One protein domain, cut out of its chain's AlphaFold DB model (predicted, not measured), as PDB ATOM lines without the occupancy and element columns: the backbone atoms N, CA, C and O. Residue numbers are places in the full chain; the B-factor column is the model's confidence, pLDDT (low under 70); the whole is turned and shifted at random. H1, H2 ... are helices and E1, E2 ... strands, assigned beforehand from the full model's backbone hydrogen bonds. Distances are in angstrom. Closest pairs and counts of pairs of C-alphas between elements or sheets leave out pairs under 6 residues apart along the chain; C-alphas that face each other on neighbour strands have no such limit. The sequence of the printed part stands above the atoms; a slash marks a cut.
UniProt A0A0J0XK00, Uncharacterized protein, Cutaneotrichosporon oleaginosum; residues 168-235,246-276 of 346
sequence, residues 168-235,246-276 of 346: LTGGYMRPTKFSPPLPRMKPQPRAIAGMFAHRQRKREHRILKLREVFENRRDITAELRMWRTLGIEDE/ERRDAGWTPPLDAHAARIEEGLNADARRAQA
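What this domain is: This is residues 168 to 235 and 246 to 276 of the 346 residues of an uncharacterized protein of Cutaneotrichosporon oleaginosum (UniProt A0A0J0XK00). A small hairpin of two strands, E1 and E2, sits at one end of a long, thin rod, and from it the helix H1 runs along most of the rod's length. The shorter helix H3 runs back beside part of H1, crossing it at a shallow tilt, and the very short H2 comes just before H3; residues 225 to 232, of which 225 to 229 belong to H1, stand free toward the other end. The printed part has 99 residues, with two named strands and three named helices in the order E1, E2, H1, H2, H3; the sheet E1 - E2 is antiparallel and the class is mostly helix. The whole is extended, with a radius of gyration of the C-alphas of 21.0 A and spans of 71 by 20 by 16 A.

Where its parts are: Strand E1 is residues 168 to 173, 11.2 A from first to last C-alpha, and begins with C-alpha 168 at (187.113, 169.357, 309.194). Strand E2 is residues 182 to 186, 12.7 A long. Helix H1, the longest, is residues 190 to 229 and measures 58.5 A, from C-alpha 190 at (192.752, 182.431, 312.985) to C-alpha 229 at (186.225, 227.174, 275.927). Helix H2 is residues 246 to 249, 5.0 A long. Helix H3 is residues 253 to 275, 32.2 A long, and ends with C-alpha 275 at (183.998, 181.527, 290.368).

How they stand to each other: E1 and E2 form a hairpin of antiparallel neighbours, with 134 degrees between their directions. N 169 and O 184 are 2.9 A apart, within hydrogen-bond range, and so are N 184 and O 171, also at 2.9 A. The C-alphas of Leu 168 and Met 185 face each other at 4.6 A. A tight link of 3 residues joins E2 to H1. H1 touches H3 with residues 203 to 217 alone; the closest C-alphas are those of Leu 210 and Ala 260, 6.1 A apart. The two helices run opposite ways at a shallow tilt of 31 degrees. H2 and H3 meet only through their link, a tight one of 3 residues, and H1 and H2 are apart. E1 and E2 are both apart from H3. Every O i to N i+4 pair is within hydrogen-bond range in H1 and H3; H2 is too short for such a pair, and its 1 pair of O i and N i+3 is within range.

The domain as a whole: The two C-alphas farthest apart are those of Gly 170 and Glu 235, at 71.7 A. Residues 236 to 245 are not printed, and C-alphas 235 and 246 stand 18.7 A apart across this cut, which falls in the link from H1 to H2. Of the links that are printed whole, none is long. The mean pLDDT of the printed part is 90.3, and residues 233 to 235 and 246 to 250 are under 70.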
ATOM      1  N   LEU A 168     187.923 169.369 310.413       96.69
ATOM      2  CA  LEU A 168     187.113 169.357 309.194       96.69
ATOM      3  C   LEU A 168     185.679 168.938 309.529       96.69
ATOM      4  O   LEU A 168     185.437 167.858 310.058       96.69
ATOM      5  N   THR A 169     184.708 169.779 309.177       95.06
ATOM      6  CA  THR A 169     183.283 169.524 309.468       95.06
ATOM      7  C   THR A 169     182.596 168.633 308.429       95.06
ATOM      8  O   THR A 169     181.450 168.219 308.628       95.06
ATOM      9  N   GLY A 170     183.260 168.381 307.296       95.38
ATOM     10  CA  GLY A 170     182.659 167.770 306.110       95.38
ATOM     11  C   GLY A 170     181.806 168.743 305.280       95.38
ATOM     12  O   GLY A 170     181.164 168.330 304.321       95.38
ATOM     13  N   GLY A 171     181.756 170.031 305.626       96.62
ATOM     14  CA  GLY A 171     181.124 171.061 304.800       96.62
ATOM     15  C   GLY A 171     182.096 171.692 303.802       96.62
ATOM     16  O   GLY A 171     183.307 171.688 304.021       96.62
ATOM     17  N   TYR A 172     181.550 172.296 302.750       97.56
ATOM     18  CA  TYR A 172     182.285 173.192 301.856       97.56
ATOM     19  C   TYR A 172     182.029 174.645 302.265       97.56
ATOM     20  O   TYR A 172     180.924 174.985 302.693       97.56
ATOM     21  N   MET A 173     183.041 175.503 302.147       96.75
ATOM     22  CA  MET A 173     182.858 176.949 302.197       96.75
ATOM     23  C   MET A 173     182.669 177.448 300.770       96.75
ATOM     24  O   MET A 173     183.568 177.282 299.949       96.75
ATOM     25  N   ARG A 174     181.502 178.036 300.473       96.62
ATOM     26  CA  ARG A 174     181.207 178.575 299.140       96.62
ATOM     27  C   ARG A 174     182.321 179.555 298.727       96.62
ATOM     28  O   ARG A 174     182.675 180.415 299.543       96.62
ATOM     29  N   PRO A 175     182.864 179.450 297.504       97.81
ATOM     30  CA  PRO A 175     183.782 180.449 296.982       97.81
ATOM     31  C   PRO A 175     183.104 181.820 296.998       97.81
ATOM     32  O   PRO A 175     181.937 181.971 296.634       97.81
ATOM     33  N   THR A 176     183.820 182.825 297.479       98.00
ATOM     34  CA  THR A 176     183.366 184.217 297.474       98.00
ATOM     35  C   THR A 176     184.490 185.092 296.941       98.00
ATOM     36  O   THR A 176     185.611 184.634 296.723       98.00
ATOM     37  N   LYS A 177     184.236 186.395 296.798       97.94
ATOM     38  CA  LYS A 177     185.286 187.357 296.427       97.94
ATOM     39  C   LYS A 177     186.463 187.344 297.417       97.94
ATOM     40  O   LYS A 177     187.585 187.680 297.051       97.94
ATOM     41  N   PHE A 178     186.242 186.914 298.662       97.38
ATOM     42  CA  PHE A 178     187.235 186.950 299.741       97.38
ATOM     43  C   PHE A 178     187.813 185.570 300.076       97.38
ATOM     44  O   PHE A 178     188.990 185.458 300.440       97.38
ATOM     45  N   SER A 179     187.009 184.519 299.917       96.25
ATOM     46  CA  SER A 179     187.372 183.139 300.235       96.25
ATOM     47  C   SER A 179     187.521 182.298 298.966       96.25
ATOM     48  O   SER A 179     186.582 182.240 298.174       96.25
ATOM     49  N   PRO A 180     188.661 181.611 298.766       96.12
ATOM     50  CA  PRO A 180     188.759 180.588 297.738       96.12
ATOM     51  C   PRO A 180     187.886 179.379 298.124       96.12
ATOM     52  O   PRO A 180     187.410 179.313 299.267       96.12
ATOM     53  N   PRO A 181     187.680 178.422 297.208       97.00
ATOM     54  CA  PRO A 181     187.077 177.132 297.529       97.00
ATOM     55  C   PRO A 181     187.874 176.446 298.645       97.00
ATOM     56  O   PRO A 181     188.984 175.964 298.436       97.00
ATOM     57  N   LEU A 182     187.322 176.433 299.858       97.12
ATOM     58  CA  LEU A 182     187.978 175.870 301.037       97.12
ATOM     59  C   LEU A 182     187.057 174.890 301.763       97.12
ATOM     60  O   LEU A 182     185.833 175.061 301.770       97.12
ATOM     61  N   PRO A 183     187.620 173.875 302.436       97.69
ATOM     62  CA  PRO A 183     186.840 173.033 303.324       97.69
ATOM     63  C   PRO A 183     186.411 173.817 304.573       97.69
ATOM     64  O   PRO A 183     187.155 174.639 305.113       97.69
ATOM     65  N   ARG A 184     185.209 173.540 305.082       97.19
ATOM     66  CA  ARG A 184     184.699 174.183 306.298       97.19
ATOM     67  C   ARG A 184     185.282 173.509 307.541       97.19
ATOM     68  O   ARG A 184     185.105 172.304 307.747       97.19
ATOM     69  N   MET A 185     185.922 174.299 308.399       97.38
ATOM     70  CA  MET A 185     186.543 173.850 309.651       97.38
ATOM     71  C   MET A 185     185.849 174.451 310.881       97.38
ATOM     72  O   MET A 185     185.281 175.541 310.788       97.38
ATOM     73  N   LYS A 186     185.897 173.759 312.029       95.88
ATOM     74  CA  LYS A 186     185.419 174.271 313.325       95.88
ATOM     75  C   LYS A 186     186.436 173.966 314.449       95.88
ATOM     76  O   LYS A 186     186.738 172.791 314.647       95.88
ATOM     77  N   PRO A 187     186.931 174.985 315.184       95.56
ATOM     78  CA  PRO A 187     186.883 176.408 314.817       95.56
ATOM     79  C   PRO A 187     187.622 176.666 313.492       95.56
ATOM     80  O   PRO A 187     188.407 175.837 313.032       95.56
ATOM     81  N   GLN A 188     187.367 177.812 312.860       95.50
ATOM     82  CA  GLN A 188     188.162 178.223 311.705       95.50
ATOM     83  C   GLN A 188     189.541 178.712 312.181       95.50
ATOM     84  O   GLN A 188     189.596 179.481 313.143       95.50
ATOM     85  N   PRO A 189     190.651 178.306 311.537       95.50
ATOM     86  CA  PRO A 189     191.975 178.805 311.893       95.50
ATOM     87  C   PRO A 189     192.031 180.338 311.850       95.50
ATOM     88  O   PRO A 189     191.590 180.942 310.867       95.50
ATOM     89  N   ARG A 190     192.621 180.963 312.883       92.75
ATOM     90  CA  ARG A 190     192.752 182.431 312.985       92.75
ATOM     91  C   ARG A 190     193.419 183.038 311.743       92.75
ATOM     92  O   ARG A 190     192.954 184.062 311.258       92.75
ATOM     93  N   ALA A 191     194.429 182.372 311.179       93.38
ATOM     94  CA  ALA A 191     195.107 182.814 309.957       93.38
ATOM     95  C   ALA A 191     194.156 182.920 308.749       93.38
ATOM     96  O   ALA A 191     194.174 183.916 308.028       93.38
ATOM     97  N   ILE A 192     193.270 181.934 308.558       94.94
ATOM     98  CA  ILE A 192     192.293 181.936 307.457       94.94
ATOM     99  C   ILE A 192     191.257 183.045 307.669       94.94
ATOM    100  O   ILE A 192     190.968 183.804 306.744       94.94
ATOM    101  N   ALA A 193     190.732 183.181 308.890       94.69
ATOM    102  CA  ALA A 193     189.787 184.246 309.221       94.69
ATOM    103  C   ALA A 193     190.412 185.644 309.032       94.69
ATOM    104  O   ALA A 193     189.811 186.521 308.407       94.69
ATOM    105  N   GLY A 194     191.652 185.835 309.496       93.06
ATOM    106  CA  GLY A 194     192.418 187.068 309.319       93.06
ATOM    107  C   GLY A 194     192.693 187.387 307.849       93.06
ATOM    108  O   GLY A 194     192.542 188.533 307.428       93.06
ATOM    109  N   MET A 195     193.001 186.372 307.037       96.56
ATOM    110  CA  MET A 195     193.165 186.512 305.590       96.56
ATOM    111  C   MET A 195     191.880 187.011 304.913       96.56
ATOM    112  O   MET A 195     191.954 187.874 304.037       96.56
ATOM    113  N   PHE A 196     190.702 186.518 305.309       96.25
ATOM    114  CA  PHE A 196     189.430 187.002 304.760       96.25
ATOM    115  C   PHE A 196     189.159 188.456 305.135       96.25
ATOM    116  O   PHE A 196     188.859 189.259 304.253       96.25
ATOM    117  N   ALA A 197     189.340 188.811 306.410       96.50
ATOM    118  CA  ALA A 197     189.177 190.187 306.875       96.50
ATOM    119  C   ALA A 197     190.147 191.143 306.161       96.50
ATOM    120  O   ALA A 197     189.757 192.229 305.729       96.50
ATOM    121  N   HIS A 198     191.403 190.729 305.974       96.06
ATOM    122  CA  HIS A 198     192.392 191.506 305.231       96.06
ATOM    123  C   HIS A 198     191.969 191.724 303.773       96.06
ATOM    124  O   HIS A 198     192.023 192.848 303.276       96.06
ATOM    125  N   ARG A 199     191.501 190.673 303.088       97.38
ATOM    126  CA  ARG A 199     191.023 190.769 301.700       97.38
ATOM    127  C   ARG A 199     189.794 191.659 301.571       97.38
ATOM    128  O   ARG A 199     189.728 192.436 300.624       97.38
ATOM    129  N   GLN A 200     188.864 191.580 302.517       97.56
ATOM    130  CA  GLN A 200     187.695 192.453 302.547       97.56
ATOM    131  C   GLN A 200     188.111 193.927 302.626       97.56
ATOM    132  O   GLN A 200     187.764 194.698 301.733       97.56
ATOM    133  N   ARG A 201     188.960 194.284 303.600       97.25
ATOM    134  CA  ARG A 201     189.493 195.650 303.744       97.25
ATOM    135  C   ARG A 201     190.262 196.106 302.505       97.25
ATOM    136  O   ARG A 201     190.097 197.231 302.048       97.25
ATOM    137  N   LYS A 202     191.091 195.229 301.926       97.19
ATOM    138  CA  LYS A 202     191.858 195.542 300.711       97.19
ATOM    139  C   LYS A 202     190.937 195.805 299.519       97.19
ATOM    140  O   LYS A 202     191.201 196.718 298.744       97.19
ATOM    141  N   ARG A 203     189.852 195.040 299.376       97.38
ATOM    142  CA  ARG A 203     188.852 195.262 298.325       97.38
ATOM    143  C   ARG A 203     188.097 196.573 298.528       97.38
ATOM    144  O   ARG A 203     187.937 197.310 297.564       97.38
ATOM    145  N   GLU A 204     187.655 196.865 299.748       97.50
ATOM    146  CA  GLU A 204     187.014 198.145 300.085       97.50
ATOM    147  C   GLU A 204     187.933 199.319 299.733       97.50
ATOM    148  O   GLU A 204     187.523 200.231 299.020       97.50
ATOM    149  N   HIS A 205     189.210 199.236 300.118       96.38
ATOM    150  CA  HIS A 205     190.209 200.244 299.780       96.38
ATOM    151  C   HIS A 205     190.405 200.410 298.265       96.38
ATOM    152  O   HIS A 205     190.434 201.535 297.779       96.38
ATOM    153  N   ARG A 206     190.474 199.311 297.498       97.88
ATOM    154  CA  ARG A 206     190.550 199.366 296.027       97.88
ATOM    155  C   ARG A 206     189.337 200.048 295.403       97.88
ATOM    156  O   ARG A 206     189.508 200.830 294.482       97.88
ATOM    157  N   ILE A 207     188.128 199.767 295.891       97.44
ATOM    158  CA  ILE A 207     186.903 200.397 295.373       97.44
ATOM    159  C   ILE A 207     186.917 201.898 295.638       97.44
ATOM    160  O   ILE A 207     186.581 202.667 294.746       97.44
ATOM    161  N   LEU A 208     187.318 202.312 296.842       96.12
ATOM    162  CA  LEU A 208     187.471 203.731 297.161       96.12
ATOM    163  C   LEU A 208     188.520 204.384 296.259       96.12
ATOM    164  O   LEU A 208     188.252 205.432 295.688       96.12
ATOM    165  N   LYS A 209     189.667 203.728 296.057       95.69
ATOM    166  CA  LYS A 209     190.724 204.263 295.198       95.69
ATOM    167  C   LYS A 209     190.308 204.349 293.730       95.69
ATOM    168  O   LYS A 209     190.657 205.307 293.059       95.69
ATOM    169  N   LEU A 210     189.542 203.377 293.239       97.00
ATOM    170  CA  LEU A 210     189.006 203.404 291.880       97.00
ATOM    171  C   LEU A 210     188.019 204.565 291.689       97.00
ATOM    172  O   LEU A 210     188.061 205.228 290.662       97.00
ATOM    173  N   ARG A 211     187.168 204.841 292.689       95.94
ATOM    174  CA  ARG A 211     186.279 206.017 292.675       95.94
ATOM    175  C   ARG A 211     187.073 207.317 292.612       95.94
ATOM    176  O   ARG A 211     186.793 208.123 291.739       95.94
ATOM    177  N   GLU A 212     188.094 207.454 293.455       92.31
ATOM    178  CA  GLU A 212     188.994 208.615 293.462       92.31
ATOM    179  C   GLU A 212     189.668 208.814 292.091       92.31
ATOM    180  O   GLU A 212     189.714 209.919 291.569       92.31
ATOM    181  N   VAL A 213     190.140 207.735 291.453       91.88
ATOM    182  CA  VAL A 213     190.731 207.807 290.103       91.88
ATOM    183  C   VAL A 213     189.709 208.290 289.067       91.88
ATOM    184  O   VAL A 213     190.055 209.104 288.211       91.88
ATOM    185  N   PHE A 214     188.455 207.832 289.141       93.69
ATOM    186  CA  PHE A 214     187.398 208.294 288.236       93.69
ATOM    187  C   PHE A 214     186.970 209.743 288.490       93.69
ATOM    188  O   PHE A 214     186.684 210.455 287.528       93.69
ATOM    189  N   GLU A 215     186.939 210.184 289.746       86.88
ATOM    190  CA  GLU A 215     186.684 211.581 290.119       86.88
ATOM    191  C   GLU A 215     187.788 212.485 289.560       86.88
ATOM    192  O   GLU A 215     187.493 213.358 288.747       86.88
ATOM    193  N   ASN A 216     189.058 212.159 289.818       83.62
ATOM    194  CA  ASN A 216     190.198 212.897 289.265       83.62
ATOM    195  C   ASN A 216     190.157 212.957 287.732       83.62
ATOM    196  O   ASN A 216     190.407 213.998 287.128       83.62
ATOM    197  N   ARG A 217     189.812 211.843 287.072       86.62
ATOM    198  CA  ARG A 217     189.679 211.803 285.608       86.62
ATOM    199  C   ARG A 217     188.561 212.722 285.112       86.62
ATOM    200  O   ARG A 217     188.721 213.378 284.079       86.62
ATOM    201  N   ARG A 218     187.428 212.755 285.814       85.75
ATOM    202  CA  ARG A 218     186.303 213.637 285.494       85.75
ATOM    203  C   ARG A 218     186.701 215.102 285.641       85.75
ATOM    204  O   ARG A 218     186.390 215.876 284.739       85.75
ATOM    205  N   ASP A 219     187.401 215.446 286.714       82.62
ATOM    206  CA  ASP A 219     187.833 216.815 286.995       82.62
ATOM    207  C   ASP A 219     188.839 217.296 285.949       82.62
ATOM    208  O   ASP A 219     188.600 218.316 285.310       82.62
ATOM    209  N   ILE A 220     189.856 216.486 285.628       82.00
ATOM    210  CA  ILE A 220     190.803 216.777 284.536       82.00
ATOM    211  C   ILE A 220     190.063 216.994 283.213       82.00
ATOM    212  O   ILE A 220     190.365 217.919 282.464       82.00
ATOM    213  N   THR A 221     189.067 216.162 282.899       82.50
ATOM    214  CA  THR A 221     188.298 216.308 281.653       82.50
ATOM    215  C   THR A 221     187.478 217.602 281.639       82.50
ATOM    216  O   THR A 221     187.358 218.245 280.593       82.50
ATOM    217  N   ALA A 222     186.903 217.986 282.782       78.50
ATOM    218  CA  ALA A 222     186.136 219.218 282.929       78.50
ATOM    219  C   ALA A 222     187.032 220.458 282.831       78.50
ATOM    220  O   ALA A 222     186.690 221.386 282.100       78.50
ATOM    221  N   GLU A 223     188.192 220.439 283.489       79.38
ATOM    222  CA  GLU A 223     189.206 221.485 283.385       79.38
ATOM    223  C   GLU A 223     189.676 221.629 281.944       79.38
ATOM    224  O   GLU A 223     189.569 222.713 281.385       79.38
ATOM    225  N   LEU A 224     190.102 220.541 281.291       77.88
ATOM    226  CA  LEU A 224     190.521 220.579 279.887       77.88
ATOM    227  C   LEU A 224     189.438 221.190 278.996       77.88
ATOM    228  O   LEU A 224     189.745 222.025 278.153       77.88
ATOM    229  N   ARG A 225     188.164 220.824 279.198       79.88
ATOM    230  CA  ARG A 225     187.040 221.420 278.461       79.88
ATOM    231  C   ARG A 225     186.916 222.923 278.715       79.88
ATOM    232  O   ARG A 225     186.700 223.659 277.758       79.88
ATOM    233  N   MET A 226     187.043 223.356 279.968       81.88
ATOM    234  CA  MET A 226     187.023 224.768 280.350       81.88
ATOM    235  C   MET A 226     188.165 225.540 279.674       81.88
ATOM    236  O   MET A 226     187.914 226.579 279.065       81.88
ATOM    237  N   TRP A 227     189.389 225.007 279.697       79.25
ATOM    238  CA  TRP A 227     190.542 225.604 279.018       79.25
ATOM    239  C   TRP A 227     190.286 225.780 277.514       79.25
ATOM    240  O   TRP A 227     190.542 226.862 276.986       79.25
ATOM    241  N   ARG A 228     189.670 224.786 276.848       79.56
ATOM    242  CA  ARG A 228     189.268 224.906 275.429       79.56
ATOM    243  C   ARG A 228     188.278 226.039 275.208       79.56
ATOM    244  O   ARG A 228     188.411 226.802 274.261       79.56
ATOM    245  N   THR A 229     187.265 226.142 276.070       79.88
ATOM    246  CA  THR A 229     186.225 227.174 275.927       79.88
ATOM    247  C   THR A 229     186.752 228.587 276.145       79.88
ATOM    248  O   THR A 229     186.177 229.524 275.605       79.88
ATOM    249  N   LEU A 230     187.834 228.742 276.910       84.00
ATOM    250  CA  LEU A 230     188.469 230.034 277.160       84.00
ATOM    251  C   LEU A 230     189.480 230.431 276.071       84.00
ATOM    252  O   LEU A 230     190.009 231.534 276.134       84.00
ATOM    253  N   GLY A 231     189.770 229.560 275.097       84.56
ATOM    254  CA  GLY A 231     190.767 229.830 274.053       84.56
ATOM    255  C   GLY A 231     192.213 229.881 274.564       84.56
ATOM    256  O   GLY A 231     193.092 230.346 273.854       84.56
ATOM    257  N   ILE A 232     192.471 229.400 275.785       77.62
ATOM    258  CA  ILE A 232     193.797 229.452 276.431       77.62
ATOM    259  C   ILE A 232     194.706 228.300 275.952       77.62
ATOM    260  O   ILE A 232     195.891 228.258 276.281       77.62
ATOM    261  N   GLU A 233     194.180 227.349 275.167       65.69
ATOM    262  CA  GLU A 233     194.975 226.214 274.681       65.69
ATOM    263  C   GLU A 233     196.214 226.672 273.891       65.69
ATOM    264  O   GLU A 233     197.268 226.080 274.097       65.69
ATOM    265  N   ASP A 234     196.144 227.756 273.109       58.03
ATOM    266  CA  ASP A 234     197.231 228.172 272.205       58.03
ATOM    267  C   ASP A 234     198.469 228.766 272.907       58.03
ATOM    268  O   ASP A 234     199.569 228.705 272.361       58.03
ATOM    269  N   GLU A 235     198.332 229.309 274.120       58.12
ATOM    270  CA  GLU A 235     199.413 230.068 274.777       58.12
ATOM    271  C   GLU A 235     200.273 229.201 275.717       58.12
ATOM    272  O   GLU A 235     201.469 229.440 275.888       58.12
ATOM    273  N   GLU A 246     200.082 211.723 269.910       66.31
ATOM    274  CA  GLU A 246     201.153 211.881 270.910       66.31
ATOM    275  C   GLU A 246     200.755 212.834 272.047       66.31
ATOM    276  O   GLU A 246     201.096 212.602 273.205       66.31
ATOM    277  N   ARG A 247     199.950 213.869 271.765       65.00
ATOM    278  CA  ARG A 247     199.394 214.745 272.818       65.00
ATOM    279  C   ARG A 247     198.341 214.056 273.687       65.00
ATOM    280  O   ARG A 247     198.202 214.405 274.859       65.00
ATOM    281  N   ARG A 248     197.583 213.098 273.137       60.75
ATOM    282  CA  ARG A 248     196.672 212.255 273.934       60.75
ATOM    283  C   ARG A 248     197.463 211.328 274.856       60.75
ATOM    284  O   ARG A 248     197.080 211.182 276.017       60.75
ATOM    285  N   ASP A 249     198.570 210.786 274.362       60.00
ATOM    286  CA  ASP A 249     199.406 209.828 275.089       60.00
ATOM    287  C   ASP A 249     200.386 210.491 276.077       60.00
ATOM    288  O   ASP A 249     200.799 209.866 277.052       60.00
ATOM    289  N   ALA A 250     200.697 211.780 275.906       66.12
ATOM    290  CA  ALA A 250     201.521 212.565 276.834       66.12
ATOM    291  C   ALA A 250     200.725 213.243 277.973       66.12
ATOM    292  O   ALA A 250     201.299 213.955 278.799       66.12
ATOM    293  N   GLY A 251     199.400 213.067 278.019       75.81
ATOM    294  CA  GLY A 251     198.533 213.738 278.988       75.81
ATOM    295  C   GLY A 251     198.560 213.143 280.403       75.81
ATOM    296  O   GLY A 251     199.197 212.138 280.702       75.81
ATOM    297  N   TRP A 252     197.766 213.730 281.299       81.38
ATOM    298  CA  TRP A 252     197.551 213.212 282.659       81.38
ATOM    299  C   TRP A 252     196.634 211.973 282.709       81.38
ATOM    300  O   TRP A 252     196.479 211.349 283.758       81.38
ATOM    301  N   THR A 253     196.005 211.604 281.588       85.88
ATOM    302  CA  THR A 253     195.028 210.505 281.508       85.88
ATOM    303  C   THR A 253     195.670 209.109 281.475       85.88
ATOM    304  O   THR A 253     195.262 208.278 282.288       85.88
ATOM    305  N   PRO A 254     196.707 208.830 280.658       88.25
ATOM    306  CA  PRO A 254     197.376 207.525 280.631       88.25
ATOM    307  C   PRO A 254     197.864 206.995 281.992       88.25
ATOM    308  O   PRO A 254     197.602 205.826 282.289       88.25
ATOM    309  N   PRO A 255     198.504 207.785 282.886       89.38
ATOM    310  CA  PRO A 255     198.897 207.268 284.198       89.38
ATOM    311  C   PRO A 255     197.695 206.940 285.099       89.38
ATOM    312  O   PRO A 255     197.771 205.998 285.896       89.38
ATOM    313  N   LEU A 256     196.578 207.670 284.971       88.38
ATOM    314  CA  LEU A 256     195.333 207.368 285.685       88.38
ATOM    315  C   LEU A 256     194.671 206.101 285.146       88.38
ATOM    316  O   LEU A 256     194.241 205.267 285.941       88.38
ATOM    317  N   ASP A 257     194.665 205.909 283.830       91.81
ATOM    318  CA  ASP A 257     194.117 204.713 283.191       91.81
ATOM    319  C   ASP A 257     194.953 203.473 283.524       91.81
ATOM    320  O   ASP A 257     194.409 202.447 283.933       91.81
ATOM    321  N   ALA A 258     196.284 203.581 283.497       93.56
ATOM    322  CA  ALA A 258     197.177 202.520 283.963       93.56
ATOM    323  C   ALA A 258     196.985 202.211 285.461       93.56
ATOM    324  O   ALA A 258     197.183 201.080 285.917       93.56
ATOM    325  N   HIS A 259     196.616 203.203 286.275       94.81
ATOM    326  CA  HIS A 259     196.277 202.979 287.679       94.81
ATOM    327  C   HIS A 259     194.914 202.289 287.837       94.81
ATOM    328  O   HIS A 259     194.825 201.312 288.584       94.81
ATOM    329  N   ALA A 260     193.885 202.738 287.115       96.88
ATOM    330  CA  ALA A 260     192.568 202.110 287.094       96.88
ATOM    331  C   ALA A 260     192.666 200.642 286.653       96.88
ATOM    332  O   ALA A 260     192.207 199.764 287.383       96.88
ATOM    333  N   ALA A 261     193.381 200.363 285.558       97.38
ATOM    334  CA  ALA A 261     193.597 199.016 285.032       97.38
ATOM    335  C   ALA A 261     194.241 198.075 286.068       97.38
ATOM    336  O   ALA A 261     193.775 196.954 286.271       97.38
ATOM    337  N   ARG A 262     195.255 198.544 286.813       97.56
ATOM    338  CA  ARG A 262     195.868 197.768 287.913       97.56
ATOM    339  C   ARG A 262     194.881 197.470 289.046       97.56
ATOM    340  O   ARG A 262     194.925 196.396 289.654       97.56
ATOM    341  N   ILE A 263     193.997 198.413 289.375       97.75
ATOM    342  CA  ILE A 263     192.968 198.199 290.401       97.75
ATOM    343  C   ILE A 263     191.927 197.187 289.909       97.75
ATOM    344  O   ILE A 263     191.563 196.271 290.658       97.75
ATOM    345  N   GLU A 264     191.481 197.327 288.663       98.00
ATOM    346  CA  GLU A 264     190.532 196.434 288.003       98.00
ATOM    347  C   GLU A 264     191.069 195.013 287.883       98.00
ATOM    348  O   GLU A 264     190.349 194.073 288.213       98.00
ATOM    349  N   GLU A 265     192.345 194.825 287.543       97.94
ATOM    350  CA  GLU A 265     192.994 193.512 287.561       97.94
ATOM    351  C   GLU A 265     192.853 192.842 288.939       97.94
ATOM    352  O   GLU A 265     192.488 191.665 289.054       97.94
ATOM    353  N   GLY A 266     193.051 193.614 290.013       97.25
ATOM    354  CA  GLY A 266     192.843 193.155 291.382       97.25
ATOM    355  C   GLY A 266     191.392 192.762 291.685       97.25
ATOM    356  O   GLY A 266     191.162 191.778 292.393       97.25
ATOM    357  N   LEU A 267     190.411 193.497 291.154       97.75
ATOM    358  CA  LEU A 267     188.985 193.181 291.295       97.75
ATOM    359  C   LEU A 267     188.580 191.964 290.451       97.75
ATOM    360  O   LEU A 267     187.796 191.133 290.916       97.75
ATOM    361  N   ASN A 268     189.165 191.807 289.266       98.00
ATOM    362  CA  ASN A 268     188.978 190.658 288.387       98.00
ATOM    363  C   ASN A 268     189.563 189.391 289.015       98.00
ATOM    364  O   ASN A 268     188.921 188.344 289.002       98.00
ATOM    365  N   ALA A 269     190.724 189.477 289.668       97.56
ATOM    366  CA  ALA A 269     191.260 188.371 290.459       97.56
ATOM    367  C   ALA A 269     190.323 187.967 291.617       97.56
ATOM    368  O   ALA A 269     190.185 186.780 291.924       97.56
ATOM    369  N   ASP A 270     189.648 188.934 292.247       97.94
ATOM    370  CA  ASP A 270     188.633 188.659 293.269       97.94
ATOM    371  C   ASP A 270     187.373 188.004 292.663       97.94
ATOM    372  O   ASP A 270     186.787 187.117 293.287       97.94
ATOM    373  N   ALA A 271     186.976 188.382 291.443       97.94
ATOM    374  CA  ALA A 271     185.879 187.745 290.710       97.94
ATOM    375  C   ALA A 271     186.215 186.300 290.304       97.94
ATOM    376  O   ALA A 271     185.433 185.395 290.597       97.94
ATOM    377  N   ARG A 272     187.416 186.061 289.755       97.94
ATOM    378  CA  ARG A 272     187.925 184.712 289.440       97.94
ATOM    379  C   ARG A 272     187.900 183.804 290.666       97.94
ATOM    380  O   ARG A 272     187.469 182.660 290.588       97.94
ATOM    381  N   ARG A 273     188.277 184.325 291.838       97.38
ATOM    382  CA  ARG A 273     188.211 183.574 293.104       97.38
ATOM    383  C   ARG A 273     186.787 183.161 293.478       97.38
ATOM    384  O   ARG A 273     186.598 182.064 293.992       97.38
ATOM    385  N   ALA A 274     185.804 184.026 293.235       97.75
ATOM    386  CA  ALA A 274     184.402 183.728 293.514       97.75
ATOM    387  C   ALA A 274     183.816 182.666 292.568       97.75
ATOM    388  O   ALA A 274     182.847 182.006 292.933       97.75
ATOM    389  N   GLN A 275     184.398 182.510 291.378       97.81
ATOM    390  CA  GLN A 275     183.998 181.527 290.368       97.81
ATOM    391  C   GLN A 275     184.817 180.229 290.429       97.81
ATOM    392  O   GLN A 275     184.466 179.255 289.772       97.81
ATOM    393  N   ALA A 276     185.899 180.197 291.209       97.94
ATOM    394  CA  ALA A 276     186.788 179.045 291.282       97.94
ATOM    395  C   ALA A 276     186.062 177.789 291.792       97.94
ATOM    396  O   ALA A 276     185.379 177.820 292.820       97.94
TER     397      ALA A 276